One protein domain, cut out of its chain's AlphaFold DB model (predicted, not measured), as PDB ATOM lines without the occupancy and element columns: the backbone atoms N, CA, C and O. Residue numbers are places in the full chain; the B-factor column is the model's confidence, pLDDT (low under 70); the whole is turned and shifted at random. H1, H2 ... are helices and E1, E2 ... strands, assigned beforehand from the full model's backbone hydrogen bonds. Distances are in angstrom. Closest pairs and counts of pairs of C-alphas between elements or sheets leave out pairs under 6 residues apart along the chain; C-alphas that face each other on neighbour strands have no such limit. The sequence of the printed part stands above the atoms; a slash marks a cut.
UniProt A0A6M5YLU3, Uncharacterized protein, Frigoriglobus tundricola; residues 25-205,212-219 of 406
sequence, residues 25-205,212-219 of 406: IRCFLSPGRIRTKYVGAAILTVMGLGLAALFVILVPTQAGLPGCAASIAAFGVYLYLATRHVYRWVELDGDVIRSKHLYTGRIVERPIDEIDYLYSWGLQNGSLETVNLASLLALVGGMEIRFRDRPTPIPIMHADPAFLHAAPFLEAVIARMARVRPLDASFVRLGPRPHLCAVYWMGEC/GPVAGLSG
ATOM      1  N   ILE A  25     -24.618  19.926 -53.456       92.62
ATOM      2  CA  ILE A  25     -23.968  20.594 -52.324       92.62
ATOM      3  C   ILE A  25     -23.943  19.689 -51.105       92.62
ATOM      4  O   ILE A  25     -24.931  19.047 -50.765       92.62
ATOM      5  N   ARG A  26     -22.803  19.643 -50.419       88.31
ATOM      6  CA  ARG A  26     -22.615  18.789 -49.249       88.31
ATOM      7  C   ARG A  26     -22.090  19.593 -48.072       88.31
ATOM      8  O   ARG A  26     -21.106  20.317 -48.200       88.31
ATOM      9  N   CYS A  27     -22.719  19.406 -46.919       86.88
ATOM     10  CA  CYS A  27     -22.220  19.863 -45.636       86.88
ATOM     11  C   CYS A  27     -21.625  18.687 -44.845       86.88
ATOM     12  O   CYS A  27     -22.092  17.546 -44.919       86.88
ATOM     13  N   PHE A  28     -20.554  18.946 -44.097       82.69
ATOM     14  CA  PHE A  28     -19.800  17.909 -43.386       82.69
ATOM     15  C   PHE A  28     -19.554  18.307 -41.941       82.69
ATOM     16  O   PHE A  28     -19.205  19.454 -41.680       82.69
ATOM     17  N   LEU A  29     -19.599  17.333 -41.030       74.12
ATOM     18  CA  LEU A  29     -19.010  17.482 -39.704       74.12
ATOM     19  C   LEU A  29     -17.487  17.593 -39.812       74.12
ATOM     20  O   LEU A  29     -16.832  16.747 -40.427       74.12
ATOM     21  N   SER A  30     -16.909  18.581 -39.134       72.81
ATOM     22  CA  SER A  30     -15.462  18.747 -39.102       72.81
ATOM     23  C   SER A  30     -14.785  17.561 -38.416       72.81
ATOM     24  O   SER A  30     -15.343  16.958 -37.487       72.81
ATOM     25  N   PRO A  31     -13.534  17.247 -38.797       72.56
ATOM     26  CA  PRO A  31     -12.760  16.201 -38.139       72.56
ATOM     27  C   PRO A  31     -12.658  16.390 -36.619       72.56
ATOM     28  O   PRO A  31     -12.727  15.414 -35.874       72.56
ATOM     29  N   GLY A  32     -12.540  17.638 -36.149       68.50
ATOM     30  CA  GLY A  32     -12.499  17.962 -34.721       68.50
ATOM     31  C   GLY A  32     -13.781  17.549 -34.002       68.50
ATOM     32  O   GLY A  32     -13.722  16.864 -32.984       68.50
ATOM     33  N   ARG A  33     -14.948  17.863 -34.571       71.25
ATOM     34  CA  ARG A  33     -16.247  17.519 -33.978       71.25
ATOM     35  C   ARG A  33     -16.517  16.023 -34.003       71.25
ATOM     36  O   ARG A  33     -17.037  15.491 -33.026       71.25
ATOM     37  N   ILE A  34     -16.118  15.343 -35.076       73.31
ATOM     38  CA  ILE A  34     -16.157  13.880 -35.151       73.31
ATOM     39  C   ILE A  34     -15.365  13.282 -33.981       73.31
ATOM     40  O   ILE A  34     -15.901  12.452 -33.247       73.31
ATOM     41  N   ARG A  35     -14.132  13.759 -33.741       71.94
ATOM     42  CA  ARG A  35     -13.328  13.333 -32.582       71.94
ATOM     43  C   ARG A  35     -14.035  13.640 -31.265       71.94
ATOM     44  O   ARG A  35     -14.161  12.739 -30.448       71.94
ATOM     45  N   THR A  36     -14.552  14.855 -31.065       69.00
ATOM     46  CA  THR A  36     -15.277  15.220 -29.834       69.00
ATOM     47  C   THR A  36     -16.495  14.330 -29.591       69.00
ATOM     48  O   THR A  36     -16.763  13.971 -28.451       69.00
ATOM     49  N   LYS A  37     -17.232  13.943 -30.639       77.19
ATOM     50  CA  LYS A  37     -18.395  13.053 -30.526       77.19
ATOM     51  C   LYS A  37     -17.985  11.632 -30.133       77.19
ATOM     52  O   LYS A  37     -18.573  11.093 -29.203       77.19
ATOM     53  N   TYR A  38     -16.937  11.075 -30.746       78.38
ATOM     54  CA  TYR A  38     -16.392   9.772 -30.342       78.38
ATOM     55  C   TYR A  38     -15.809   9.789 -28.924       78.38
ATOM     56  O   TYR A  38     -16.103   8.893 -28.140       78.38
ATOM     57  N   VAL A  39     -15.032  10.818 -28.569       76.00
ATOM     58  CA  VAL A  39     -14.469  10.980 -27.218       76.00
ATOM     59  C   VAL A  39     -15.584  11.150 -26.189       76.00
ATOM     60  O   VAL A  39     -15.566  10.483 -25.162       76.00
ATOM     61  N   GLY A  40     -16.591  11.980 -26.469       73.62
ATOM     62  CA  GLY A  40     -17.745  12.166 -25.589       73.62
ATOM     63  C   GLY A  40     -18.537  10.874 -25.383       73.62
ATOM     64  O   GLY A  40     -18.835  10.516 -24.248       73.62
ATOM     65  N   ALA A  41     -18.814  10.132 -26.459       77.75
ATOM     66  CA  ALA A  41     -19.445   8.816 -26.384       77.75
ATOM     67  C   ALA A  41     -18.613   7.823 -25.551       77.75
ATOM     68  O   ALA A  41     -19.171   7.102 -24.725       77.75
ATOM     69  N   ALA A  42     -17.286   7.816 -25.720       76.81
ATOM     70  CA  ALA A  42     -16.383   6.968 -24.947       76.81
ATOM     71  C   ALA A  42     -16.388   7.332 -23.454       76.81
ATOM     72  O   ALA A  42     -16.549   6.443 -22.624       76.81
ATOM     73  N   ILE A  43     -16.292   8.622 -23.110       77.12
ATOM     74  CA  ILE A  43     -16.370   9.102 -21.720       77.12
ATOM     75  C   ILE A  43     -17.697   8.678 -21.086       77.12
ATOM     76  O   ILE A  43     -17.696   8.087 -20.012       77.12
ATOM     77  N   LEU A  44     -18.823   8.922 -21.763       78.00
ATOM     78  CA  LEU A  44     -20.147   8.535 -21.269       78.00
ATOM     79  C   LEU A  44     -20.269   7.022 -21.067       78.00
ATOM     80  O   LEU A  44     -20.834   6.579 -20.071       78.00
ATOM     81  N   THR A  45     -19.708   6.231 -21.981       82.31
ATOM     82  CA  THR A  45     -19.687   4.766 -21.867       82.31
ATOM     83  C   THR A  45     -18.867   4.326 -20.654       82.31
ATOM     84  O   THR A  45     -19.337   3.513 -19.864       82.31
ATOM     85  N   VAL A  46     -17.674   4.899 -20.459       81.12
ATOM     86  CA  VAL A  46     -16.820   4.617 -19.294       81.12
ATOM     87  C   VAL A  46     -17.509   5.027 -17.994       81.12
ATOM     88  O   VAL A  46     -17.444   4.278 -17.027       81.12
ATOM     89  N   MET A  47     -18.214   6.160 -17.964       79.00
ATOM     90  CA  MET A  47     -18.997   6.574 -16.796       79.00
ATOM     91  C   MET A  47     -20.123   5.583 -16.482       79.00
ATOM     92  O   MET A  47     -20.275   5.195 -15.326       79.00
ATOM     93  N   GLY A  48     -20.872   5.138 -17.494       81.19
ATOM     94  CA  GLY A  48     -21.939   4.150 -17.317       81.19
ATOM     95  C   GLY A  48     -21.417   2.805 -16.811       81.19
ATOM     96  O   GLY A  48     -21.968   2.245 -15.865       81.19
ATOM     97  N   LEU A  49     -20.314   2.315 -17.386       84.31
ATOM     98  CA  LEU A  49     -19.647   1.088 -16.939       84.31
ATOM     99  C   LEU A  49     -19.033   1.234 -15.543       84.31
ATOM    100  O   LEU A  49     -19.124   0.314 -14.738       84.31
ATOM    101  N   GLY A  50     -18.437   2.387 -15.240       81.19
ATOM    102  CA  GLY A  50     -17.887   2.692 -13.922       81.19
ATOM    103  C   GLY A  50     -18.972   2.694 -12.851       81.19
ATOM    104  O   GLY A  50     -18.806   2.059 -11.816       81.19
ATOM    105  N   LEU A  51     -20.117   3.325 -13.125       81.81
ATOM    106  CA  LEU A  51     -21.266   3.302 -12.223       81.81
ATOM    107  C   LEU A  51     -21.806   1.877 -12.037       81.81
ATOM    108  O   LEU A  51     -22.039   1.448 -10.911       81.81
ATOM    109  N   ALA A  52     -21.935   1.116 -13.126       83.44
ATOM    110  CA  ALA A  52     -22.349  -0.281 -13.073       83.44
ATOM    111  C   ALA A  52     -21.387  -1.145 -12.234       83.44
ATOM    112  O   ALA A  52     -21.839  -1.986 -11.458       83.44
ATOM    113  N   ALA A  53     -20.073  -0.916 -12.338       83.19
ATOM    114  CA  ALA A  53     -19.068  -1.589 -11.520       83.19
ATOM    115  C   ALA A  53     -19.155  -1.182 -10.041       83.19
ATOM    116  O   ALA A  53     -19.059  -2.044  -9.170       83.19
ATOM    117  N   LEU A  54     -19.394   0.100  -9.744       79.56
ATOM    118  CA  LEU A  54     -19.611   0.568  -8.372       79.56
ATOM    119  C   LEU A  54     -20.813  -0.129  -7.726       79.56
ATOM    120  O   LEU A  54     -20.716  -0.521  -6.569       79.56
ATOM    121  N   PHE A  55     -21.900  -0.355  -8.467       77.25
ATOM    122  CA  PHE A  55     -23.040  -1.128  -7.966       77.25
ATOM    123  C   PHE A  55     -22.682  -2.573  -7.622       77.25
ATOM    124  O   PHE A  55     -23.109  -3.074  -6.588       77.25
ATOM    125  N   VAL A  56     -21.879  -3.232  -8.457       80.12
ATOM    126  CA  VAL A  56     -21.444  -4.615  -8.211       80.12
ATOM    127  C   VAL A  56     -20.515  -4.713  -6.996       80.12
ATOM    128  O   VAL A  56     -20.555  -5.710  -6.283       80.12
ATOM    129  N   ILE A  57     -19.677  -3.699  -6.762       80.00
ATOM    130  CA  ILE A  57     -18.651  -3.723  -5.708       80.00
ATOM    131  C   ILE A  57     -19.188  -3.218  -4.363       80.00
ATOM    132  O   ILE A  57     -18.825  -3.759  -3.323       80.00
ATOM    133  N   LEU A  58     -20.001  -2.158  -4.366       77.50
ATOM    134  CA  LEU A  58     -20.346  -1.405  -3.153       77.50
ATOM    135  C   LEU A  58     -21.749  -1.689  -2.616       77.50
ATOM    136  O   LEU A  58     -22.025  -1.346  -1.468       77.50
ATOM    137  N   VAL A  59     -22.645  -2.257  -3.424       73.31
ATOM    138  CA  VAL A  59     -24.037  -2.503  -3.025       73.31
ATOM    139  C   VAL A  59     -24.243  -4.006  -2.813       73.31
ATOM    140  O   VAL A  59     -23.770  -4.796  -3.632       73.31
ATOM    141  N   PRO A  60     -24.945  -4.433  -1.740       73.00
ATOM    142  CA  PRO A  60     -25.259  -5.842  -1.512       73.00
ATOM    143  C   PRO A  60     -25.852  -6.500  -2.760       73.00
ATOM    144  O   PRO A  60     -26.663  -5.889  -3.453       73.00
ATOM    145  N   THR A  61     -25.484  -7.752  -3.037       74.75
ATOM    146  CA  THR A  61     -25.784  -8.454  -4.305       74.75
ATOM    147  C   THR A  61     -27.256  -8.425  -4.721       74.75
ATOM    148  O   THR A  61     -27.539  -8.384  -5.918       74.75
ATOM    149  N   GLN A  62     -28.181  -8.390  -3.756       68.31
ATOM    150  CA  GLN A  62     -29.624  -8.293  -3.997       68.31
ATOM    151  C   GLN A  62     -30.025  -6.977  -4.692       68.31
ATOM    152  O   GLN A  62     -30.767  -7.026  -5.667       68.31
ATOM    153  N   ALA A  63     -29.465  -5.835  -4.273       65.75
ATOM    154  CA  ALA A  63     -29.736  -4.512  -4.857       65.75
ATOM    155  C   ALA A  63     -28.670  -4.068  -5.885       65.75
ATOM    156  O   ALA A  63     -28.930  -3.250  -6.770       65.75
ATOM    157  N   GLY A  64     -27.462  -4.637  -5.817       72.25
ATOM    158  CA  GLY A  64     -26.346  -4.315  -6.707       72.25
ATOM    159  C   GLY A  64     -26.565  -4.787  -8.146       72.25
ATOM    160  O   GLY A  64     -26.267  -4.048  -9.084       72.25
ATOM    161  N   LEU A  65     -27.144  -5.978  -8.350       76.75
ATOM    162  CA  LEU A  65     -27.441  -6.494  -9.695       76.75
ATOM    163  C   LEU A  65     -28.515  -5.661 -10.429       76.75
ATOM    164  O   LEU A  65     -28.254  -5.252 -11.566       76.75
ATOM    165  N   PRO A  66     -29.675  -5.334  -9.817       72.62
ATOM    166  CA  PRO A  66     -30.639  -4.403 -10.403       72.62
ATOM    167  C   PRO A  66     -30.052  -3.013 -10.673       72.62
ATOM    168  O   PRO A  66     -30.261  -2.474 -11.759       72.62
ATOM    169  N   GLY A  67     -29.280  -2.448  -9.735       72.19
ATOM    170  CA  GLY A  67     -28.622  -1.148  -9.915       72.19
ATOM    171  C   GLY A  67     -27.623  -1.139 -11.081       72.19
ATOM    172  O   GLY A  67     -27.597  -0.200 -11.884       72.19
ATOM    173  N   CYS A  68     -26.858  -2.221 -11.242       81.44
ATOM    174  CA  CYS A  68     -25.960  -2.441 -12.375       81.44
ATOM    175  C   CYS A  68     -26.731  -2.474 -13.706       81.44
ATOM    176  O   CYS A  68     -26.423  -1.706 -14.623       81.44
ATOM    177  N   ALA A  69     -27.783  -3.296 -13.792       77.38
ATOM    178  CA  ALA A  69     -28.619  -3.411 -14.986       77.38
ATOM    179  C   ALA A  69     -29.303  -2.081 -15.341       77.38
ATOM    180  O   ALA A  69     -29.271  -1.662 -16.499       77.38
ATOM    181  N   ALA A  70     -29.861  -1.381 -14.348       76.44
ATOM    182  CA  ALA A  70     -30.496  -0.079 -14.528       76.44
ATOM    183  C   ALA A  70     -29.501   0.978 -15.028       76.44
ATOM    184  O   ALA A  70     -29.831   1.754 -15.924       76.44
ATOM    185  N   SER A  71     -28.269   0.976 -14.512       76.62
ATOM    186  CA  SER A  71     -27.208   1.892 -14.952       76.62
ATOM    187  C   SER A  71     -26.812   1.645 -16.403       76.62
ATOM    188  O   SER A  71     -26.783   2.582 -17.199       76.62
ATOM    189  N   ILE A  72     -26.564   0.385 -16.773       85.00
ATOM    190  CA  ILE A  72     -26.225   0.013 -18.154       85.00
ATOM    191  C   ILE A  72     -27.367   0.392 -19.097       85.00
ATOM    192  O   ILE A  72     -27.127   0.991 -20.144       85.00
ATOM    193  N   ALA A  73     -28.612   0.094 -18.720       79.88
ATOM    194  CA  ALA A  73     -29.780   0.388 -19.538       79.88
ATOM    195  C   ALA A  73     -29.993   1.903 -19.709       79.88
ATOM    196  O   ALA A  73     -30.170   2.375 -20.832       79.88
ATOM    197  N   ALA A  74     -29.906   2.683 -18.628       77.44
ATOM    198  CA  ALA A  74     -30.056   4.136 -18.671       77.44
ATOM    199  C   ALA A  74     -28.964   4.803 -19.519       77.44
ATOM    200  O   ALA A  74     -29.272   5.626 -20.382       77.44
ATOM    201  N   PHE A  75     -27.696   4.417 -19.333       80.06
ATOM    202  CA  PHE A  75     -26.596   4.944 -20.142       80.06
ATOM    203  C   PHE A  75     -26.657   4.464 -21.592       80.06
ATOM    204  O   PHE A  75     -26.348   5.240 -22.492       80.06
ATOM    205  N   GLY A  76     -27.104   3.231 -21.842       82.25
ATOM    206  CA  GLY A  76     -27.342   2.713 -23.187       82.25
ATOM    207  C   GLY A  76     -28.410   3.515 -23.928       82.25
ATOM    208  O   GLY A  76     -28.177   3.954 -25.054       82.25
ATOM    209  N   VAL A  77     -29.545   3.795 -23.277       81.62
ATOM    210  CA  VAL A  77     -30.596   4.670 -23.822       81.62
ATOM    211  C   VAL A  77     -30.067   6.080 -24.041       81.62
ATOM    212  O   VAL A  77     -30.275   6.648 -25.110       81.62
ATOM    213  N   TYR A  78     -29.353   6.648 -23.072       77.94
ATOM    214  CA  TYR A  78     -28.780   7.982 -23.212       77.94
ATOM    215  C   TYR A  78     -27.810   8.060 -24.394       77.94
ATOM    216  O   TYR A  78     -27.915   8.966 -25.219       77.94
ATOM    217  N   LEU A  79     -26.908   7.083 -24.525       81.44
ATOM    218  CA  LEU A  79     -25.962   7.001 -25.630       81.44
ATOM    219  C   LEU A  79     -26.697   6.845 -26.962       81.44
ATOM    220  O   LEU A  79     -26.378   7.552 -27.914       81.44
ATOM    221  N   TYR A  80     -27.719   5.990 -27.027       83.50
ATOM    222  CA  TYR A  80     -28.572   5.855 -28.207       83.50
ATOM    223  C   TYR A  80     -29.218   7.193 -28.586       83.50
ATOM    224  O   TYR A  80     -29.063   7.656 -29.714       83.50
ATOM    225  N   LEU A  81     -29.867   7.877 -27.641       78.12
ATOM    226  CA  LEU A  81     -30.503   9.177 -27.873       78.12
ATOM    227  C   LEU A  81     -29.495  10.254 -28.301       78.12
ATOM    228  O   LEU A  81     -29.780  11.039 -29.205       78.12
ATOM    229  N   ALA A  82     -28.307  10.269 -27.695       70.88
ATOM    230  CA  ALA A  82     -27.246  11.225 -27.998       70.88
ATOM    231  C   ALA A  82     -26.578  10.977 -29.362       70.88
ATOM    232  O   ALA A  82     -26.017  11.905 -29.952       70.88
ATOM    233  N   THR A  83     -26.608   9.739 -29.863       78.00
ATOM    234  CA  THR A  83     -25.886   9.332 -31.080       78.00
ATOM    235  C   THR A  83     -26.780   9.130 -32.302       78.00
ATOM    236  O   THR A  83     -26.287   9.312 -33.415       78.00
ATOM    237  N   ARG A  84     -28.079   8.842 -32.127       78.25
ATOM    238  CA  ARG A  84     -29.014   8.489 -33.219       78.25
ATOM    239  C   ARG A  84     -29.278   9.592 -34.253       78.25
ATOM    240  O   ARG A  84     -29.768   9.300 -35.336       78.25
ATOM    241  N   HIS A  85     -28.978  10.851 -33.929       77.62
ATOM    242  CA  HIS A  85     -29.175  12.004 -34.826       77.62
ATOM    243  C   HIS A  85     -27.855  12.621 -35.310       77.62
ATOM    244  O   HIS A  85     -27.821  13.778 -35.724       77.62
ATOM    245  N   VAL A  86     -26.740  11.890 -35.215       79.44
ATOM    246  CA  VAL A  86     -25.420  12.427 -35.564       79.44
ATOM    247  C   VAL A  86     -25.012  11.945 -36.952       79.44
ATOM    248  O   VAL A  86     -24.613  10.794 -37.135       79.44
ATOM    249  N   TYR A  87     -25.070  12.846 -37.930       83.81
ATOM    250  CA  TYR A  87     -24.699  12.579 -39.320       83.81
ATOM    251  C   TYR A  87     -23.312  13.131 -39.634       83.81
ATOM    252  O   TYR A  87     -23.021  14.285 -39.348       83.81
ATOM    253  N   ARG A  88     -22.451  12.308 -40.244       82.00
ATOM    254  CA  ARG A  88     -21.104  12.693 -40.691       82.00
ATOM    255  C   ARG A  88     -21.150  13.747 -41.790       82.00
ATOM    256  O   ARG A  88     -20.310  14.640 -41.808       82.00
ATOM    257  N   TRP A  89     -22.081  13.596 -42.722       88.12
ATOM    258  CA  TRP A  89     -22.336  14.558 -43.783       88.12
ATOM    259  C   TRP A  89     -23.789  14.476 -44.228       88.12
ATOM    260  O   TRP A  89     -24.432  13.430 -44.076       88.12
ATOM    261  N   VAL A  90     -24.268  15.584 -44.783       91.25
ATOM    262  CA  VAL A  90     -25.562  15.700 -45.451       91.25
ATOM    263  C   VAL A  90     -25.311  16.348 -46.808       91.25
ATOM    264  O   VAL A  90     -24.572  17.319 -46.917       91.25
ATOM    265  N   GLU A  91     -25.859  15.758 -47.850       93.75
ATOM    266  CA  GLU A  91     -25.682  16.136 -49.242       93.75
ATOM    267  C   GLU A  91     -27.041  16.336 -49.878       93.75
ATOM    268  O   GLU A  91     -27.968  15.578 -49.620       93.75
ATOM    269  N   LEU A  92     -27.138  17.357 -50.706       95.75
ATOM    270  CA  LEU A  92     -28.257  17.624 -51.574       95.75
ATOM    271  C   LEU A  92     -27.775  17.312 -52.985       95.75
ATOM    272  O   LEU A  92     -26.848  17.967 -53.460       95.75
ATOM    273  N   ASP A  93     -28.355  16.286 -53.596       96.06
ATOM    274  CA  ASP A  93     -28.072  15.820 -54.954       96.06
ATOM    275  C   ASP A  93     -29.367  15.907 -55.769       96.06
ATOM    276  O   ASP A  93     -30.305  15.131 -55.558       96.06
ATOM    277  N   GLY A  94     -29.461  16.925 -56.627       94.50
ATOM    278  CA  GLY A  94     -30.708  17.269 -57.304       94.50
ATOM    279  C   GLY A  94     -31.807  17.635 -56.304       94.50
ATOM    280  O   GLY A  94     -31.691  18.631 -55.588       94.50
ATOM    281  N   ASP A  95     -32.865  16.821 -56.265       95.62
ATOM    282  CA  ASP A  95     -34.008  16.986 -55.356       95.62
ATOM    283  C   ASP A  95     -34.021  15.931 -54.232       95.62
ATOM    284  O   ASP A  95     -35.052  15.686 -53.604       95.62
ATOM    285  N   VAL A  96     -32.873  15.290 -53.973       96.12
ATOM    286  CA  VAL A  96     -32.706  14.249 -52.951       96.12
ATOM    287  C   VAL A  96     -31.655  14.662 -51.922       96.12
ATOM    288  O   VAL A  96     -30.511  14.973 -52.242       96.12
ATOM    289  N   ILE A  97     -32.031  14.605 -50.649       94.88
ATOM    290  CA  ILE A  97     -31.151  14.737 -49.495       94.88
ATOM    291  C   ILE A  97     -30.585  13.362 -49.141       94.88
ATOM    292  O   ILE A  97     -31.300  12.470 -48.686       94.88
ATOM    293  N   ARG A  98     -29.272  13.195 -49.286       93.25
ATOM    294  CA  ARG A  98     -28.524  12.044 -48.779       93.25
ATOM    295  C   ARG A  98     -27.849  12.402 -47.466       93.25
ATOM    296  O   ARG A  98     -27.206  13.434 -47.338       93.25
ATOM    297  N   SER A  99     -27.929  11.530 -46.476       91.12
ATOM    298  CA  SER A  99     -27.284  11.735 -45.179       91.12
ATOM    299  C   SER A  99     -26.563  10.472 -44.742       91.12
ATOM    300  O   SER A  99     -27.116   9.375 -44.800       91.12
ATOM    301  N   LYS A 100     -25.308  10.601 -44.303       86.44
ATOM    302  CA  LYS A 100     -24.524   9.468 -43.798       86.44
ATOM    303  C   LYS A 100     -24.408   9.535 -42.291       86.44
ATOM    304  O   LYS A 100     -23.780  10.445 -41.753       86.44
ATOM    305  N   HIS A 101     -24.964   8.548 -41.601       84.38
ATOM    306  CA  HIS A 101     -24.898   8.467 -40.148       84.38
ATOM    307  C   HIS A 101     -23.450   8.254 -39.674       84.38
ATOM    308  O   HIS A 101     -22.711   7.449 -40.244       84.38
ATOM    309  N   LEU A 102     -23.032   8.961 -38.619       82.62
ATOM    310  CA  LEU A 102     -21.643   8.955 -38.151       82.62
ATOM    311  C   LEU A 102     -21.218   7.588 -37.605       82.62
ATOM    312  O   LEU A 102     -20.171   7.074 -37.989       82.62
ATOM    313  N   TYR A 103     -22.033   7.002 -36.726       79.25
ATOM    314  CA  TYR A 103     -21.667   5.774 -36.011       79.25
ATOM    315  C   TYR A 103     -21.943   4.491 -36.802       79.25
ATOM    316  O   TYR A 103     -21.086   3.620 -36.864       79.25
ATOM    317  N   THR A 104     -23.113   4.375 -37.437       83.25
ATOM    318  CA  THR A 104     -23.491   3.189 -38.226       83.25
ATOM    319  C   THR A 104     -22.960   3.211 -39.660       83.25
ATOM    320  O   THR A 104     -22.974   2.184 -40.328       83.25
ATOM    321  N   GLY A 105     -22.547   4.374 -40.179       83.50
ATOM    322  CA  GLY A 105     -22.118   4.533 -41.571       83.50
ATOM    323  C   GLY A 105     -23.236   4.400 -42.611       83.50
ATOM    324  O   GLY A 105     -22.960   4.574 -43.800       83.50
ATOM    325  N   ARG A 106     -24.476   4.121 -42.185       83.50
ATOM    326  CA  ARG A 106     -25.643   3.971 -43.060       83.50
ATOM    327  C   ARG A 106     -25.926   5.279 -43.792       83.50
ATOM    328  O   ARG A 106     -25.918   6.344 -43.175       83.50
ATOM    329  N   ILE A 107     -26.195   5.173 -45.090       90.25
ATOM    330  CA  ILE A 107     -26.675   6.283 -45.911       90.25
ATOM    331  C   ILE A 107     -28.201   6.202 -45.962       90.25
ATOM    332  O   ILE A 107     -28.768   5.122 -46.130       90.25
ATOM    333  N   VAL A 108     -28.852   7.338 -45.747       88.38
ATOM    334  CA  VAL A 108     -30.299   7.512 -45.849       88.38
ATOM    335  C   VAL A 108     -30.553   8.579 -46.899       88.38
ATOM    336  O   VAL A 108     -29.979   9.663 -46.813       88.38
ATOM    337  N   GLU A 109     -31.389   8.261 -47.878       93.38
ATOM    338  CA  GLU A 109     -31.754   9.152 -48.979       93.38
ATOM    339  C   GLU A 109     -33.222   9.528 -48.851       93.38
ATOM    340  O   GLU A 109     -34.041   8.669 -48.512       93.38
ATOM    341  N   ARG A 110     -33.537  10.803 -49.069       93.19
ATOM    342  CA  ARG A 110     -34.881  11.352 -48.912       93.19
ATOM    343  C   ARG A 110     -35.157  12.446 -49.928       93.19
ATOM    344  O   ARG A 110     -34.336  13.350 -50.036       93.19
ATOM    345  N   PRO A 111     -36.275  12.401 -50.656       95.50
ATOM    346  CA  PRO A 111     -36.628  13.475 -51.564       95.50
ATOM    347  C   PRO A 111     -37.055  14.734 -50.787       95.50
ATOM    348  O   PRO A 111     -37.436  14.679 -49.616       95.50
ATOM    349  N   ILE A 112     -36.935  15.895 -51.426       94.88
ATOM    350  CA  ILE A 112     -37.234  17.197 -50.810       94.88
ATOM    351  C   ILE A 112     -38.729  17.393 -50.548       94.88
ATOM    352  O   ILE A 112     -39.102  18.082 -49.603       94.88
ATOM    353  N   ASP A 113     -39.595  16.790 -51.356       94.81
ATOM    354  CA  ASP A 113     -41.049  16.865 -51.192       94.81
ATOM    355  C   ASP A 113     -41.561  16.142 -49.929       94.81
ATOM    356  O   ASP A 113     -42.639  16.478 -49.433       94.81
ATOM    357  N   GLU A 114     -40.769  15.209 -49.382       93.88
ATOM    358  CA  GLU A 114     -41.002  14.547 -48.091       93.88
ATOM    359  C   GLU A 114     -40.649  15.420 -46.879       93.88
ATOM    360  O   GLU A 114     -41.031  15.071 -45.756       93.88
ATOM    361  N   ILE A 115     -39.926  16.533 -47.066       93.94
ATOM    362  CA  ILE A 115     -39.660  17.483 -45.980       93.94
ATOM    363  C   ILE A 115     -41.005  18.016 -45.496       93.94
ATOM    364  O   ILE A 115     -41.836  18.429 -46.291       93.94
ATOM    365  N   ASP A 116     -41.236  17.992 -44.193       91.31
ATOM    366  CA  ASP A 116     -42.420  18.578 -43.570       91.31
ATOM    367  C   ASP A 116     -42.155  20.061 -43.281       91.31
ATOM    368  O   ASP A 116     -42.857  20.952 -43.753       91.31
ATOM    369  N   TYR A 117     -41.053  20.329 -42.574       90.62
ATOM    370  CA  TYR A 117     -40.589  21.677 -42.269       90.62
ATOM    371  C   TYR A 117     -39.098  21.700 -41.904       90.62
ATOM    372  O   TYR A 117     -38.501  20.696 -41.499       90.62
ATOM    373  N   LEU A 118     -38.506  22.886 -42.016       90.69
ATOM    374  CA  LEU A 118     -37.198  23.244 -41.475       90.69
ATOM    375  C   LEU A 118     -37.413  24.057 -40.199       90.69
ATOM    376  O   LEU A 118     -38.244  24.962 -40.199       90.69
ATOM    377  N   TYR A 119     -36.684  23.767 -39.119       85.75
ATOM    378  CA  TYR A 119     -36.916  24.428 -37.828       85.75
ATOM    379  C   TYR A 119     -35.646  24.834 -37.083       85.75
ATOM    380  O   TYR A 119     -34.733  24.029 -36.944       85.75
ATOM    381  N   SER A 120     -35.598  26.034 -36.507       80.62
ATOM    382  CA  SER A 120     -34.436  26.523 -35.756       80.62
ATOM    383  C   SER A 120     -34.311  25.902 -34.352       80.62
ATOM    384  O   SER A 120     -35.201  26.045 -33.512       80.62
ATOM    385  N   TRP A 121     -33.180  25.251 -34.053       68.44
ATOM    386  CA  TRP A 121     -32.922  24.504 -32.803       68.44
ATOM    387  C   TRP A 121     -32.992  25.361 -31.525       68.44
ATOM    388  O   TRP A 121     -33.292  24.845 -30.452       68.44
ATOM    389  N   GLY A 122     -32.734  26.669 -31.625       63.12
ATOM    390  CA  GLY A 122     -32.713  27.589 -30.479       63.12
ATOM    391  C   GLY A 122     -34.040  28.294 -30.186       63.12
ATOM    392  O   GLY A 122     -34.206  28.864 -29.111       63.12
ATOM    393  N   LEU A 123     -34.992  28.260 -31.124       65.75
ATOM    394  CA  LEU A 123     -36.251  29.012 -31.038       65.75
ATOM    395  C   LEU A 123     -37.459  28.139 -30.675       65.75
ATOM    396  O   LEU A 123     -38.568  28.653 -30.547       65.75
ATOM    397  N   GLN A 124     -37.234  26.843 -30.431       59.28
ATOM    398  CA  GLN A 124     -38.280  25.831 -30.231       59.28
ATOM    399  C   GLN A 124     -39.243  26.107 -29.066       59.28
ATOM    400  O   GLN A 124     -40.384  25.658 -29.128       59.28
ATOM    401  N   ASN A 125     -38.831  26.835 -28.023       54.81
ATOM    402  CA  ASN A 125     -39.661  27.018 -26.823       54.81
ATOM    403  C   ASN A 125     -40.194  28.436 -26.614       54.81
ATOM    404  O   ASN A 125     -40.988  28.632 -25.696       54.81
ATOM    405  N   GLY A 126     -39.759  29.426 -27.403       53.22
ATOM    406  CA  GLY A 126     -40.156  30.831 -27.228       53.22
ATOM    407  C   GLY A 126     -39.942  31.406 -25.815       53.22
ATOM    408  O   GLY A 126     -40.382  32.520 -25.543       53.22
ATOM    409  N   SER A 127     -39.299  30.669 -24.899       58.22
ATOM    410  CA  SER A 127     -39.122  31.085 -23.513       58.22
ATOM    411  C   SER A 127     -37.927  32.024 -23.425       58.22
ATOM    412  O   SER A 127     -36.902  31.816 -24.086       58.22
ATOM    413  N   LEU A 128     -38.053  33.050 -22.582       54.22
ATOM    414  CA  LEU A 128     -36.995  34.021 -22.291       54.22
ATOM    415  C   LEU A 128     -35.663  33.348 -21.907       54.22
ATOM    416  O   LEU A 128     -34.601  33.879 -22.213       54.22
ATOM    417  N   GLU A 129     -35.703  32.159 -21.303       57.19
ATOM    418  CA  GLU A 129     -34.514  31.378 -20.938       57.19
ATOM    419  C   GLU A 129     -33.778  30.817 -22.161       57.19
ATOM    420  O   GLU A 129     -32.563  30.971 -22.264       57.19
ATOM    421  N   THR A 130     -34.496  30.230 -23.128       56.97
ATOM    422  CA  THR A 130     -33.902  29.791 -24.406       56.97
ATOM    423  C   THR A 130     -33.348  30.961 -25.211       56.97
ATOM    424  O   THR A 130     -32.298  30.832 -25.831       56.97
ATOM    425  N   VAL A 131     -34.011  32.118 -25.154       57.25
ATOM    426  CA  VAL A 131     -33.571  33.353 -25.817       57.25
ATOM    427  C   VAL A 131     -32.283  33.889 -25.193       57.25
ATOM    428  O   VAL A 131     -31.357  34.249 -25.917       57.25
ATOM    429  N   ASN A 132     -32.193  33.890 -23.861       59.09
ATOM    430  CA  ASN A 132     -30.998  34.320 -23.138       59.09
ATOM    431  C   ASN A 132     -29.837  33.333 -23.307       59.09
ATOM    432  O   ASN A 132     -28.695  33.753 -23.441       59.09
ATOM    433  N   LEU A 133     -30.101  32.024 -23.351       53.81
ATOM    434  CA  LEU A 133     -29.064  31.026 -23.622       53.81
ATOM    435  C   LEU A 133     -28.567  31.112 -25.076       53.81
ATOM    436  O   LEU A 133     -27.367  31.006 -25.318       53.81
ATOM    437  N   ALA A 134     -29.465  31.356 -26.035       52.38
ATOM    438  CA  ALA A 134     -29.119  31.560 -27.441       52.38
ATOM    439  C   ALA A 134     -28.317  32.854 -27.666       52.38
ATOM    440  O   ALA A 134     -27.385  32.853 -28.471       52.38
ATOM    441  N   SER A 135     -28.628  33.934 -26.939       51.59
ATOM    442  CA  SER A 135     -27.865  35.186 -26.997       51.59
ATOM    443  C   SER A 135     -26.508  35.080 -26.290       51.59
ATOM    444  O   SER A 135     -25.520  35.608 -26.797       51.59
ATOM    445  N   LEU A 136     -26.422  34.336 -25.179       45.00
ATOM    446  CA  LEU A 136     -25.187  34.115 -24.415       45.00
ATOM    447  C   LEU A 136     -24.212  33.153 -25.118       45.00
ATOM    448  O   LEU A 136     -23.001  33.299 -24.988       45.00
ATOM    449  N   LEU A 137     -24.730  32.208 -25.911       48.50
ATOM    450  CA  LEU A 137     -23.935  31.349 -26.798       48.50
ATOM    451  C   LEU A 137     -23.612  32.010 -28.154       48.50
ATOM    452  O   LEU A 137     -22.981  31.374 -28.995       48.50
ATOM    453  N   ALA A 138     -24.029  33.267 -28.349       40.09
ATOM    454  CA  ALA A 138     -23.740  34.198 -29.446       40.09
ATOM    455  C   ALA A 138     -23.970  33.742 -30.905       40.09
ATOM    456  O   ALA A 138     -23.951  34.601 -31.777       40.09
ATOM    457  N   LEU A 139     -24.159  32.460 -31.222       45.19
ATOM    458  CA  LEU A 139     -24.125  31.920 -32.589       45.19
ATOM    459  C   LEU A 139     -24.447  30.409 -32.537       45.19
ATOM    460  O   LEU A 139     -23.563  29.576 -32.691       45.19
ATOM    461  N   VAL A 140     -25.699  29.996 -32.299       47.75
ATOM    462  CA  VAL A 140     -26.103  28.571 -32.448       47.75
ATOM    463  C   VAL A 140     -27.443  28.455 -33.183       47.75
ATOM    464  O   VAL A 140     -28.404  27.872 -32.695       47.75
ATOM    465  N   GLY A 141     -27.540  29.050 -34.372       57.28
ATOM    466  CA  GLY A 141     -28.739  28.978 -35.215       57.28
ATOM    467  C   GLY A 141     -28.738  27.766 -36.146       57.28
ATOM    468  O   GLY A 141     -28.636  27.933 -37.350       57.28
ATOM    469  N   GLY A 142     -28.772  26.540 -35.623       68.88
ATOM    470  CA  GLY A 142     -28.960  25.350 -36.464       68.88
ATOM    471  C   GLY A 142     -30.400  25.179 -36.939       68.88
ATOM    472  O   GLY A 142     -31.310  25.509 -36.188       68.88
ATOM    473  N   MET A 143     -30.610  24.628 -38.136       82.00
ATOM    474  CA  MET A 143     -31.914  24.163 -38.604       82.00
ATOM    475  C   MET A 143     -32.014  22.641 -38.551       82.00
ATOM    476  O   MET A 143     -31.089  21.909 -38.881       82.00
ATOM    477  N   GLU A 144     -33.172  22.155 -38.152       87.88
ATOM    478  CA  GLU A 144     -33.552  20.759 -38.140       87.88
ATOM    479  C   GLU A 144     -34.439  20.483 -39.350       87.88
ATOM    480  O   GLU A 144     -35.489  21.108 -39.489       87.88
ATOM    481  N   ILE A 145     -34.025  19.557 -40.217       91.31
ATOM    482  CA  ILE A 145     -34.853  19.075 -41.327       91.31
ATOM    483  C   ILE A 145     -35.729  17.941 -40.810       91.31
ATOM    484  O   ILE A 145     -35.217  16.901 -40.375       91.31
ATOM    485  N   ARG A 146     -37.045  18.137 -40.852       89.69
ATOM    486  CA  ARG A 146     -38.044  17.128 -40.489       89.69
ATOM    487  C   ARG A 146     -38.700  16.571 -41.739       89.69
ATOM    488  O   ARG A 146     -39.008  17.325 -42.651       89.69
ATOM    489  N   PHE A 147     -38.939  15.264 -41.752       90.88
ATOM    490  CA  PHE A 147     -39.626  14.565 -42.838       90.88
ATOM    491  C   PHE A 147     -40.976  14.051 -42.339       90.88
ATOM    492  O   PHE A 147     -41.084  13.652 -41.178       90.88
ATOM    493  N   ARG A 148     -41.989  14.029 -43.209       85.56
ATOM    494  CA  ARG A 148     -43.373  13.653 -42.855       85.56
ATOM    495  C   ARG A 148     -43.508  12.238 -42.297       85.56
ATOM    496  O   ARG A 148     -44.343  11.983 -41.436       85.56
ATOM    497  N   ASP A 149     -42.701  11.310 -42.801       78.50
ATOM    498  CA  ASP A 149     -42.813   9.875 -42.531       78.50
ATOM    499  C   ASP A 149     -41.920   9.394 -41.372       78.50
ATOM    500  O   ASP A 149     -41.965   8.218 -40.999       78.50
ATOM    501  N   ARG A 150     -41.073  10.268 -40.805       65.31
ATOM    502  CA  ARG A 150     -40.019   9.859 -39.865       65.31
ATOM    503  C   ARG A 150     -39.987  10.715 -38.602       65.31
ATOM    504  O   ARG A 150     -39.822  11.928 -38.671       65.31
ATOM    505  N   PRO A 151     -39.909  10.077 -37.421       64.44
ATOM    506  CA  PRO A 151     -39.668  10.780 -36.164       64.44
ATOM    507  C   PRO A 151     -38.212  11.243 -36.011       64.44
ATOM    508  O   PRO A 151     -37.869  11.851 -35.000       64.44
ATOM    509  N   THR A 152     -37.327  10.902 -36.959       72.12
ATOM    510  CA  THR A 152     -35.882  11.132 -36.846       72.12
ATOM    511  C   THR A 152     -35.472  12.328 -37.699       72.12
ATOM    512  O   THR A 152     -35.250  12.162 -38.897       72.12
ATOM    513  N   PRO A 153     -35.359  13.523 -37.110       84.88
ATOM    514  CA  PRO A 153     -34.889  14.695 -37.830       84.88
ATOM    515  C   PRO A 153     -33.409  14.604 -38.224       84.88
ATOM    516  O   PRO A 153     -32.627  13.863 -37.612       84.88
ATOM    517  N   ILE A 154     -33.017  15.424 -39.202       86.00
ATOM    518  CA  ILE A 154     -31.619  15.708 -39.540       86.00
ATOM    519  C   ILE A 154     -31.256  17.092 -38.978       86.00
ATOM    520  O   ILE A 154     -31.647  18.106 -39.557       86.00
ATOM    521  N   PRO A 155     -30.525  17.173 -37.852       82.06
ATOM    522  CA  PRO A 155     -30.066  18.449 -37.319       82.06
ATOM    523  C   PRO A 155     -28.857  18.969 -38.111       82.06
ATOM    524  O   PRO A 155     -27.851  18.271 -38.255       82.06
ATOM    525  N   ILE A 156     -28.932  20.214 -38.581       78.81
ATOM    526  CA  ILE A 156     -27.875  20.928 -39.306       78.81
ATOM    527  C   ILE A 156     -27.549  22.207 -38.543       78.81
ATOM    528  O   ILE A 156     -28.350  23.132 -38.477       78.81
ATOM    529  N   MET A 157     -26.365  22.293 -37.945       66.94
ATOM    530  CA  MET A 157     -25.985  23.452 -37.133       66.94
ATOM    531  C   MET A 157     -25.196  24.472 -37.956       66.94
ATOM    532  O   MET A 157     -24.008  24.279 -38.174       66.94
ATOM    533  N   HIS A 158     -25.842  25.567 -38.382       49.69
ATOM    534  CA  HIS A 158     -25.219  26.652 -39.159       49.69
ATOM    535  C   HIS A 158     -24.037  27.307 -38.439       49.69
ATOM    536  O   HIS A 158     -23.025  27.627 -39.050       49.69
ATOM    537  N   ALA A 159     -24.175  27.506 -37.131       46.69
ATOM    538  CA  ALA A 159     -23.204  28.243 -36.341       46.69
ATOM    539  C   ALA A 159     -22.263  27.334 -35.530       46.69
ATOM    540  O   ALA A 159     -21.500  27.801 -34.690       46.69
ATOM    541  N   ASP A 160     -22.272  26.029 -35.824       51.19
ATOM    542  CA  ASP A 160     -21.141  25.180 -35.476       51.19
ATOM    543  C   ASP A 160     -20.048  25.463 -36.528       51.19
ATOM    544  O   ASP A 160     -20.228  25.067 -37.683       51.19
ATOM    545  N   PRO A 161     -18.906  26.104 -36.190       49.75
ATOM    546  CA  PRO A 161     -17.781  26.265 -37.124       49.75
ATOM    547  C   PRO A 161     -17.255  24.912 -37.641       49.75
ATOM    548  O   PRO A 161     -16.398  24.862 -38.523       49.75
ATOM    549  N   ALA A 162     -17.764  23.798 -37.100       46.34
ATOM    550  CA  ALA A 162     -17.542  22.459 -37.591       46.34
ATOM    551  C   ALA A 162     -18.418  22.015 -38.774       46.34
ATOM    552  O   ALA A 162     -18.031  21.034 -39.400       46.34
ATOM    553  N   PHE A 163     -19.563  22.629 -39.083       62.00
ATOM    554  CA  PHE A 163     -20.359  22.238 -40.253       62.00
ATOM    555  C   PHE A 163     -19.985  23.095 -41.463       62.00
ATOM    556  O   PHE A 163     -20.580  24.137 -41.743       62.00
ATOM    557  N   LEU A 164     -18.970  22.637 -42.197       65.88
ATOM    558  CA  LEU A 164     -18.539  23.297 -43.427       65.88
ATOM    559  C   LEU A 164     -19.715  23.331 -44.411       65.88
ATOM    560  O   LEU A 164     -20.353  22.303 -44.635       65.88
ATOM    561  N   HIS A 165     -19.989  24.504 -44.986       80.69
ATOM    562  CA  HIS A 165     -21.051  24.736 -45.975       80.69
ATOM    563  C   HIS A 165     -22.500  24.581 -45.472       80.69
ATOM    564  O   HIS A 165     -23.397  24.416 -46.293       80.69
ATOM    565  N   ALA A 166     -22.778  24.670 -44.165       82.12
ATOM    566  CA  ALA A 166     -24.161  24.584 -43.674       82.12
ATOM    567  C   ALA A 166     -25.087  25.698 -44.196       82.12
ATOM    568  O   ALA A 166     -26.215  25.393 -44.570       82.12
ATOM    569  N   ALA A 167     -24.630  26.955 -44.251       81.38
ATOM    570  CA  ALA A 167     -25.424  28.074 -44.786       81.38
ATOM    571  C   ALA A 167     -25.839  27.852 -46.243       81.38
ATOM    572  O   ALA A 167     -27.035  27.721 -46.498       81.38
ATOM    573  N   PRO A 168     -24.881  27.690 -47.182       85.31
ATOM    574  CA  PRO A 168     -25.233  27.504 -48.584       85.31
ATOM    575  C   PRO A 168     -26.002  26.194 -48.810       85.31
ATOM    576  O   PRO A 168     -26.815  26.111 -49.724       85.31
ATOM    577  N   PHE A 169     -25.798  25.171 -47.969       90.06
ATOM    578  CA  PHE A 169     -26.608  23.955 -48.004       90.06
ATOM    579  C   PHE A 169     -28.075  24.233 -47.649       90.06
ATOM    580  O   PHE A 169     -28.965  23.807 -48.379       90.06
ATOM    581  N   LEU A 170     -28.345  24.940 -46.547       89.00
ATOM    582  CA  LEU A 170     -29.712  25.256 -46.120       89.00
ATOM    583  C   LEU A 170     -30.417  26.176 -47.120       89.00
ATOM    584  O   LEU A 170     -31.573  25.930 -47.450       89.00
ATOM    585  N   GLU A 171     -29.713  27.175 -47.656       87.19
ATOM    586  CA  GLU A 171     -30.213  28.024 -48.745       87.19
ATOM    587  C   GLU A 171     -30.597  27.190 -49.970       87.19
ATOM    588  O   GLU A 171     -31.680  27.368 -50.526       87.19
ATOM    589  N   ALA A 172     -29.753  26.229 -50.358       91.25
ATOM    590  CA  ALA A 172     -30.041  25.347 -51.479       91.25
ATOM    591  C   ALA A 172     -31.253  24.444 -51.222       91.25
ATOM    592  O   ALA A 172     -32.080  24.279 -52.117       91.25
ATOM    593  N   VAL A 173     -31.397  23.902 -50.008       92.88
ATOM    594  CA  VAL A 173     -32.586  23.126 -49.624       92.88
ATOM    595  C   VAL A 173     -33.843  23.989 -49.722       92.88
ATOM    596  O   VAL A 173     -34.805  23.568 -50.357       92.88
ATOM    597  N   ILE A 174     -33.830  25.207 -49.174       91.88
ATOM    598  CA  ILE A 174     -34.968  26.139 -49.231       91.88
ATOM    599  C   ILE A 174     -35.313  26.497 -50.683       91.88
ATOM    600  O   ILE A 174     -36.475  26.418 -51.076       91.88
ATOM    601  N   ALA A 175     -34.315  26.832 -51.503       91.19
ATOM    602  CA  ALA A 175     -34.520  27.167 -52.910       91.19
ATOM    603  C   ALA A 175     -35.117  25.990 -53.699       91.19
ATOM    604  O   ALA A 175     -35.980  26.181 -54.556       91.19
ATOM    605  N   ARG A 176     -34.689  24.755 -53.411       93.25
ATOM    606  CA  ARG A 176     -35.265  23.548 -54.018       93.25
ATOM    607  C   ARG A 176     -36.677  23.271 -53.528       93.25
ATOM    608  O   ARG A 176     -37.530  22.945 -54.344       93.25
ATOM    609  N   MET A 177     -36.942  23.457 -52.236       93.44
ATOM    610  CA  MET A 177     -38.295  23.366 -51.700       93.44
ATOM    611  C   MET A 177     -39.223  24.346 -52.436       93.44
ATOM    612  O   MET A 177     -40.222  23.915 -53.004       93.44
ATOM    613  N   ALA A 178     -38.836  25.619 -52.565       91.19
ATOM    614  CA  ALA A 178     -39.633  26.652 -53.238       91.19
ATOM    615  C   ALA A 178     -39.970  26.331 -54.709       91.19
ATOM    616  O   ALA A 178     -41.006  26.761 -55.212       91.19
ATOM    617  N   ARG A 179     -39.127  25.547 -55.400       92.00
ATOM    618  CA  ARG A 179     -39.405  25.060 -56.766       92.00
ATOM    619  C   ARG A 179     -40.475  23.978 -56.812       92.00
ATOM    620  O   ARG A 179     -41.177  23.870 -57.811       92.00
ATOM    621  N   VAL A 180     -40.562  23.158 -55.768       93.25
ATOM    622  CA  VAL A 180     -41.536  22.067 -55.684       93.25
ATOM    623  C   VAL A 180     -42.918  22.637 -55.382       93.25
ATOM    624  O   VAL A 180     -43.875  22.330 -56.091       93.25
ATOM    625  N   ARG A 181     -43.032  23.468 -54.337       92.50
ATOM    626  CA  ARG A 181     -44.297  24.069 -53.885       92.50
ATOM    627  C   ARG A 181     -44.064  25.418 -53.182       92.50
ATOM    628  O   ARG A 181     -42.974  25.641 -52.655       92.50
ATOM    629  N   PRO A 182     -45.087  26.295 -53.115       91.50
ATOM    630  CA  PRO A 182     -45.003  27.549 -52.371       91.50
ATOM    631  C   PRO A 182     -44.660  27.324 -50.895       91.50
ATOM    632  O   PRO A 182     -45.200  26.416 -50.253       91.50
ATOM    633  N   LEU A 183     -43.785  28.175 -50.364       91.00
ATOM    634  CA  LEU A 183     -43.342  28.146 -48.972       91.00
ATOM    635  C   LEU A 183     -43.964  29.276 -48.159       91.00
ATOM    636  O   LEU A 183     -44.336  30.319 -48.693       91.00
ATOM    637  N   ASP A 184     -44.031  29.052 -46.856       89.62
ATOM    638  CA  ASP A 184     -44.305  30.053 -45.837       89.62
ATOM    639  C   ASP A 184     -43.239  29.947 -44.733       89.62
ATOM    640  O   ASP A 184     -42.541  28.933 -44.595       89.62
ATOM    641  N   ALA A 185     -43.071  31.018 -43.965       87.25
ATOM    642  CA  ALA A 185     -42.081  31.083 -42.905       87.25
ATOM    643  C   ALA A 185     -42.618  31.761 -41.656       87.25
ATOM    644  O   ALA A 185     -43.289  32.790 -41.702       87.25
ATOM    645  N   SER A 186     -42.228  31.214 -40.507       84.81
ATOM    646  CA  SER A 186     -42.505  31.829 -39.218       84.81
ATOM    647  C   SER A 186     -41.269  32.549 -38.701       84.81
ATOM    648  O   SER A 186     -40.151  32.030 -38.749       84.81
ATOM    649  N   PHE A 187     -41.481  33.747 -38.165       82.81
ATOM    650  CA  PHE A 187     -40.431  34.576 -37.588       82.81
ATOM    651  C   PHE A 187     -40.738  34.877 -36.123       82.81
ATOM    652  O   PHE A 187     -41.880  35.147 -35.754       82.81
ATOM    653  N   VAL A 188     -39.704  34.871 -35.286       77.56
ATOM    654  CA  VAL A 188     -39.779  35.306 -33.887       77.56
ATOM    655  C   VAL A 188     -38.937  36.561 -33.730       77.56
ATOM    656  O   VAL A 188     -37.792  36.623 -34.174       77.56
ATOM    657  N   ARG A 189     -39.499  37.589 -33.095       73.44
ATOM    658  CA  ARG A 189     -38.795  38.849 -32.857       73.44
ATOM    659  C   ARG A 189     -38.031  38.778 -31.537       73.44
ATOM    660  O   ARG A 189     -38.621  38.938 -30.472       73.44
ATOM    661  N   LEU A 190     -36.722  38.547 -31.613       67.75
ATOM    662  CA  LEU A 190     -35.817  38.602 -30.463       67.75
ATOM    663  C   LEU A 190     -35.047  39.926 -30.503       67.75
ATOM    664  O   LEU A 190     -33.975  40.035 -31.089       67.75
ATOM    665  N   GLY A 191     -35.634  40.973 -29.924       72.50
ATOM    666  CA  GLY A 191     -35.076  42.325 -29.985       72.50
ATOM    667  C   GLY A 191     -35.396  43.053 -31.304       72.50
ATOM    668  O   GLY A 191     -36.525  42.962 -31.797       72.50
ATOM    669  N   PRO A 192     -34.465  43.843 -31.877       73.00
ATOM    670  CA  PRO A 192     -34.775  44.698 -33.023       73.00
ATOM    671  C   PRO A 192     -34.925  43.930 -34.344       73.00
ATOM    672  O   PRO A 192     -35.544  44.465 -35.263       73.00
ATOM    673  N   ARG A 193     -34.399  42.700 -34.446       64.00
ATOM    674  CA  ARG A 193     -34.383  41.909 -35.684       64.00
ATOM    675  C   ARG A 193     -35.340  40.706 -35.609       64.00
ATOM    676  O   ARG A 193     -35.446  40.078 -34.553       64.00
ATOM    677  N   PRO A 194     -36.064  40.388 -36.697       70.62
ATOM    678  CA  PRO A 194     -36.787  39.127 -36.808       70.62
ATOM    679  C   PRO A 194     -35.800  37.972 -37.025       70.62
ATOM    680  O   PRO A 194     -34.816  38.122 -37.744       70.62
ATOM    681  N   HIS A 195     -36.073  36.822 -36.415       73.94
ATOM    682  CA  HIS A 195     -35.308  35.592 -36.601       73.94
ATOM    683  C   HIS A 195     -36.188  34.515 -37.224       73.94
ATOM    684  O   HIS A 195     -37.299  34.275 -36.744       73.94
ATOM    685  N   LEU A 196     -35.678  33.856 -38.264       77.62
ATOM    686  CA  LEU A 196     -36.352  32.737 -38.912       77.62
ATOM    687  C   LEU A 196     -36.477  31.560 -37.934       77.62
ATOM    688  O   LEU A 196     -35.485  31.023 -37.437       77.62
ATOM    689  N   CYS A 197     -37.717  31.187 -37.640       81.50
ATOM    690  CA  CYS A 197     -38.066  30.135 -36.695       81.50
ATOM    691  C   CYS A 197     -38.338  28.819 -37.423       81.50
ATOM    692  O   CYS A 197     -37.763  27.790 -37.064       81.50
ATOM    693  N   ALA A 198     -39.151  28.869 -38.481       87.25
ATOM    694  CA  ALA A 198     -39.449  27.719 -39.320       87.25
ATOM    695  C   ALA A 198     -39.675  28.107 -40.782       87.25
ATOM    696  O   ALA A 198     -40.163  29.203 -41.050       87.25
ATOM    697  N   VAL A 199     -39.405  27.172 -41.692       89.81
ATOM    698  CA  VAL A 199     -39.826  27.207 -43.103       89.81
ATOM    699  C   VAL A 199     -40.665  25.963 -43.368       89.81
ATOM    700  O   VAL A 199     -40.259  24.864 -42.996       89.81
ATOM    701  N   TYR A 200     -41.830  26.127 -43.979       91.94
ATOM    702  CA  TYR A 200     -42.796  25.054 -44.212       91.94
ATOM    703  C   TYR A 200     -43.580  25.308 -45.503       91.94
ATOM    704  O   TYR A 200     -43.486  26.377 -46.104       91.94
ATOM    705  N   TRP A 201     -44.334  24.314 -45.963       93.31
ATOM    706  CA  TRP A 201     -45.180  24.463 -47.147       93.31
ATOM    707  C   TRP A 201     -46.382  25.360 -46.853       93.31
ATOM    708  O   TRP A 201     -47.010  25.249 -45.801       93.31
ATOM    709  N   MET A 202     -46.744  26.234 -47.792       91.94
ATOM    710  CA  MET A 202     -47.891  27.125 -47.622       91.94
ATOM    711  C   MET A 202     -49.179  26.321 -47.375       91.94
ATOM    712  O   MET A 202     -49.522  25.421 -48.139       91.94
ATOM    713  N   GLY A 203     -49.895  26.653 -46.296       89.56
ATOM    714  CA  GLY A 203     -51.095  25.931 -45.852       89.56
ATOM    715  C   GLY A 203     -50.829  24.735 -44.926       89.56
ATOM    716  O   GLY A 203     -51.765  24.238 -44.304       89.56
ATOM    717  N   GLU A 204     -49.573  24.314 -44.763       87.12
ATOM    718  CA  GLU A 204     -49.150  23.267 -43.828       87.12
ATOM    719  C   GLU A 204     -48.506  23.933 -42.601       87.12
ATOM    720  O   GLU A 204     -47.289  24.024 -42.490       87.12
ATOM    721  N   CYS A 205     -49.313  24.472 -41.678       74.62
ATOM    722  CA  CYS A 205     -48.766  25.048 -40.446       74.62
ATOM    723  C   CYS A 205     -48.192  23.918 -39.572       74.62
ATOM    724  O   CYS A 205     -48.958  23.044 -39.144       74.62
ATOM    725  N   GLY A 212     -40.604  16.854 -26.616       48.44
ATOM    726  CA  GLY A 212     -40.860  15.580 -25.998       48.44
ATOM    727  C   GLY A 212     -39.986  15.480 -24.748       48.44
ATOM    728  O   GLY A 212     -38.921  16.100 -24.693       48.44
ATOM    729  N   PRO A 213     -40.413  14.692 -23.760       52.78
ATOM    730  CA  PRO A 213     -39.907  14.668 -22.395       52.78
ATOM    731  C   PRO A 213     -38.410  14.371 -22.218       52.78
ATOM    732  O   PRO A 213     -38.028  14.150 -21.096       52.78
ATOM    733  N   VAL A 214     -37.535  14.364 -23.231       53.25
ATOM    734  CA  VAL A 214     -36.158  13.834 -23.190       53.25
ATOM    735  C   VAL A 214     -35.272  14.480 -22.120       53.25
ATOM    736  O   VAL A 214     -34.683  13.743 -21.340       53.25
ATOM    737  N   ALA A 215     -35.199  15.814 -22.027       52.03
ATOM    738  CA  ALA A 215     -34.407  16.476 -20.980       52.03
ATOM    739  C   ALA A 215     -34.995  16.216 -19.578       52.03
ATOM    740  O   ALA A 215     -34.268  15.858 -18.647       52.03
ATOM    741  N   GLY A 216     -36.328  16.296 -19.464       59.84
ATOM    742  CA  GLY A 216     -37.066  15.914 -18.260       59.84
ATOM    743  C   GLY A 216     -36.896  14.436 -17.902       59.84
ATOM    744  O   GLY A 216     -36.769  14.118 -16.734       59.84
ATOM    745  N   LEU A 217     -36.792  13.551 -18.891       62.56
ATOM    746  CA  LEU A 217     -36.632  12.102 -18.792       62.56
ATOM    747  C   LEU A 217     -35.228  11.749 -18.340       62.56
ATOM    748  O   LEU A 217     -35.083  10.886 -17.491       62.56
ATOM    749  N   SER A 218     -34.196  12.420 -18.852       57.53
ATOM    750  CA  SER A 218     -32.837  12.246 -18.338       57.53
ATOM    751  C   SER A 218     -32.740  12.669 -16.872       57.53
ATOM    752  O   SER A 218     -32.179  11.924 -16.074       57.53
ATOM    753  N   GLY A 219     -33.355  13.792 -16.481       62.69
ATOM    754  CA  GLY A 219     -33.469  14.165 -15.066       62.69
ATOM    755  C   GLY A 219     -34.280  13.145 -14.257       62.69
ATOM    756  O   GLY A 219     -33.860  12.731 -13.179       62.69
TER     757      GLY A 219
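AT A GLANCE: This is residues 25 to 205 and 212 to 219 of the 406 residues of an uncharacterized protein of Frigoriglobus tundricola (UniProt A0A6M5YLU3). A head of two antiparallel sheets with one helix, H4, packed between them, and a long helical hairpin, H1 and H2, reaching away from the head as an arm that makes much of the length. The larger sheet, E7 E6 E5 E9 E8, is twisted; the smaller is E1 E2 E3 E4. The printed part has 189 residues with five named helices and nine named strands, in the order E1 H1 H2 E2 E3 E4 E5 H3 E6 E7 H4 E8 E9 H5, of mixed class. It is elongated, 64 by 38 by 31 A, and only just loose, close to compact, with a radius of gyration of the C-alphas of 19.7 A.

IN THESE COORDINATES: E1, residues 25 to 29, begins at C-alpha 25 (-23.968, 20.594, -52.324). H1, residues 31 to 58, is 39.9 A long, and H2, residues 61 to 83, is 32.1 A. E2 is residues 87 to 93, E3 96 to 101, E4 107 to 111 and E5 115 to 120. H3 is residues 128 to 136, E6 142 to 147 and E7 150 to 157. H4, residues 166 to 180, is 21.3 A long. E8 is residues 183 to 190, 22.6 A, and E9 193 to 201, 23.5 A, with a bend of 52 degrees at residue 197. H5, residues 214 to 219, ends at C-alpha 219 (-33.469, 14.165, -15.066).

HOW THE PARTS SIT: H4 is on the sheet E1 E2 E3 E4 at a height of 9.0 A; C-alphas 27 and 166, the closest of E1 and H4, are 5.5 A apart. It is also on the larger sheet, at a height of 9.3 A, slantwise to the strands at 36 degrees to E6 on the local plane. E2 E3 E4 form a meander, each strand the antiparallel neighbour of the one before. Pairs within hydrogen-bond range are N 27 and O 90, 2.8 A, for E1 and E2; N 91 and O 98, 2.7 A, for E2 and E3; N 99 and O 108, 2.8 A, for E3 and E4; N 145 and O 154, 2.9 A, for E6 and E7; N 119 and O 144, 2.9 A, for E5 and E6; N 118 and O 199, 2.8 A, for E5 and E9; N 186 and O 198, 2.9 A, for E8 and E9. H1 and H2 touch at a shallow tilt of 11 degrees, opposite ways, closest at C-alphas 52 and 68, 4.3 A. H5 is close to H2 but not clearly touching, C-alphas 78 and 218 being 7.6 A apart. H3 touches no helix. Every O i to N i+4 pair is within range in H1, H3, H4 and H5, and 18 of 19 in H2.

THE WHOLE: C-alphas 60 and 179, the farthest apart, are 64.9 A apart. Residues 206 to 211 are not printed, with 19.0 A from C-alpha 205 to C-alpha 212. Of the links printed whole, none is long. Mean pLDDT of the printed part is 77.3; residues under 70 include 121 to 142, 157 to 164 and 212 to 219.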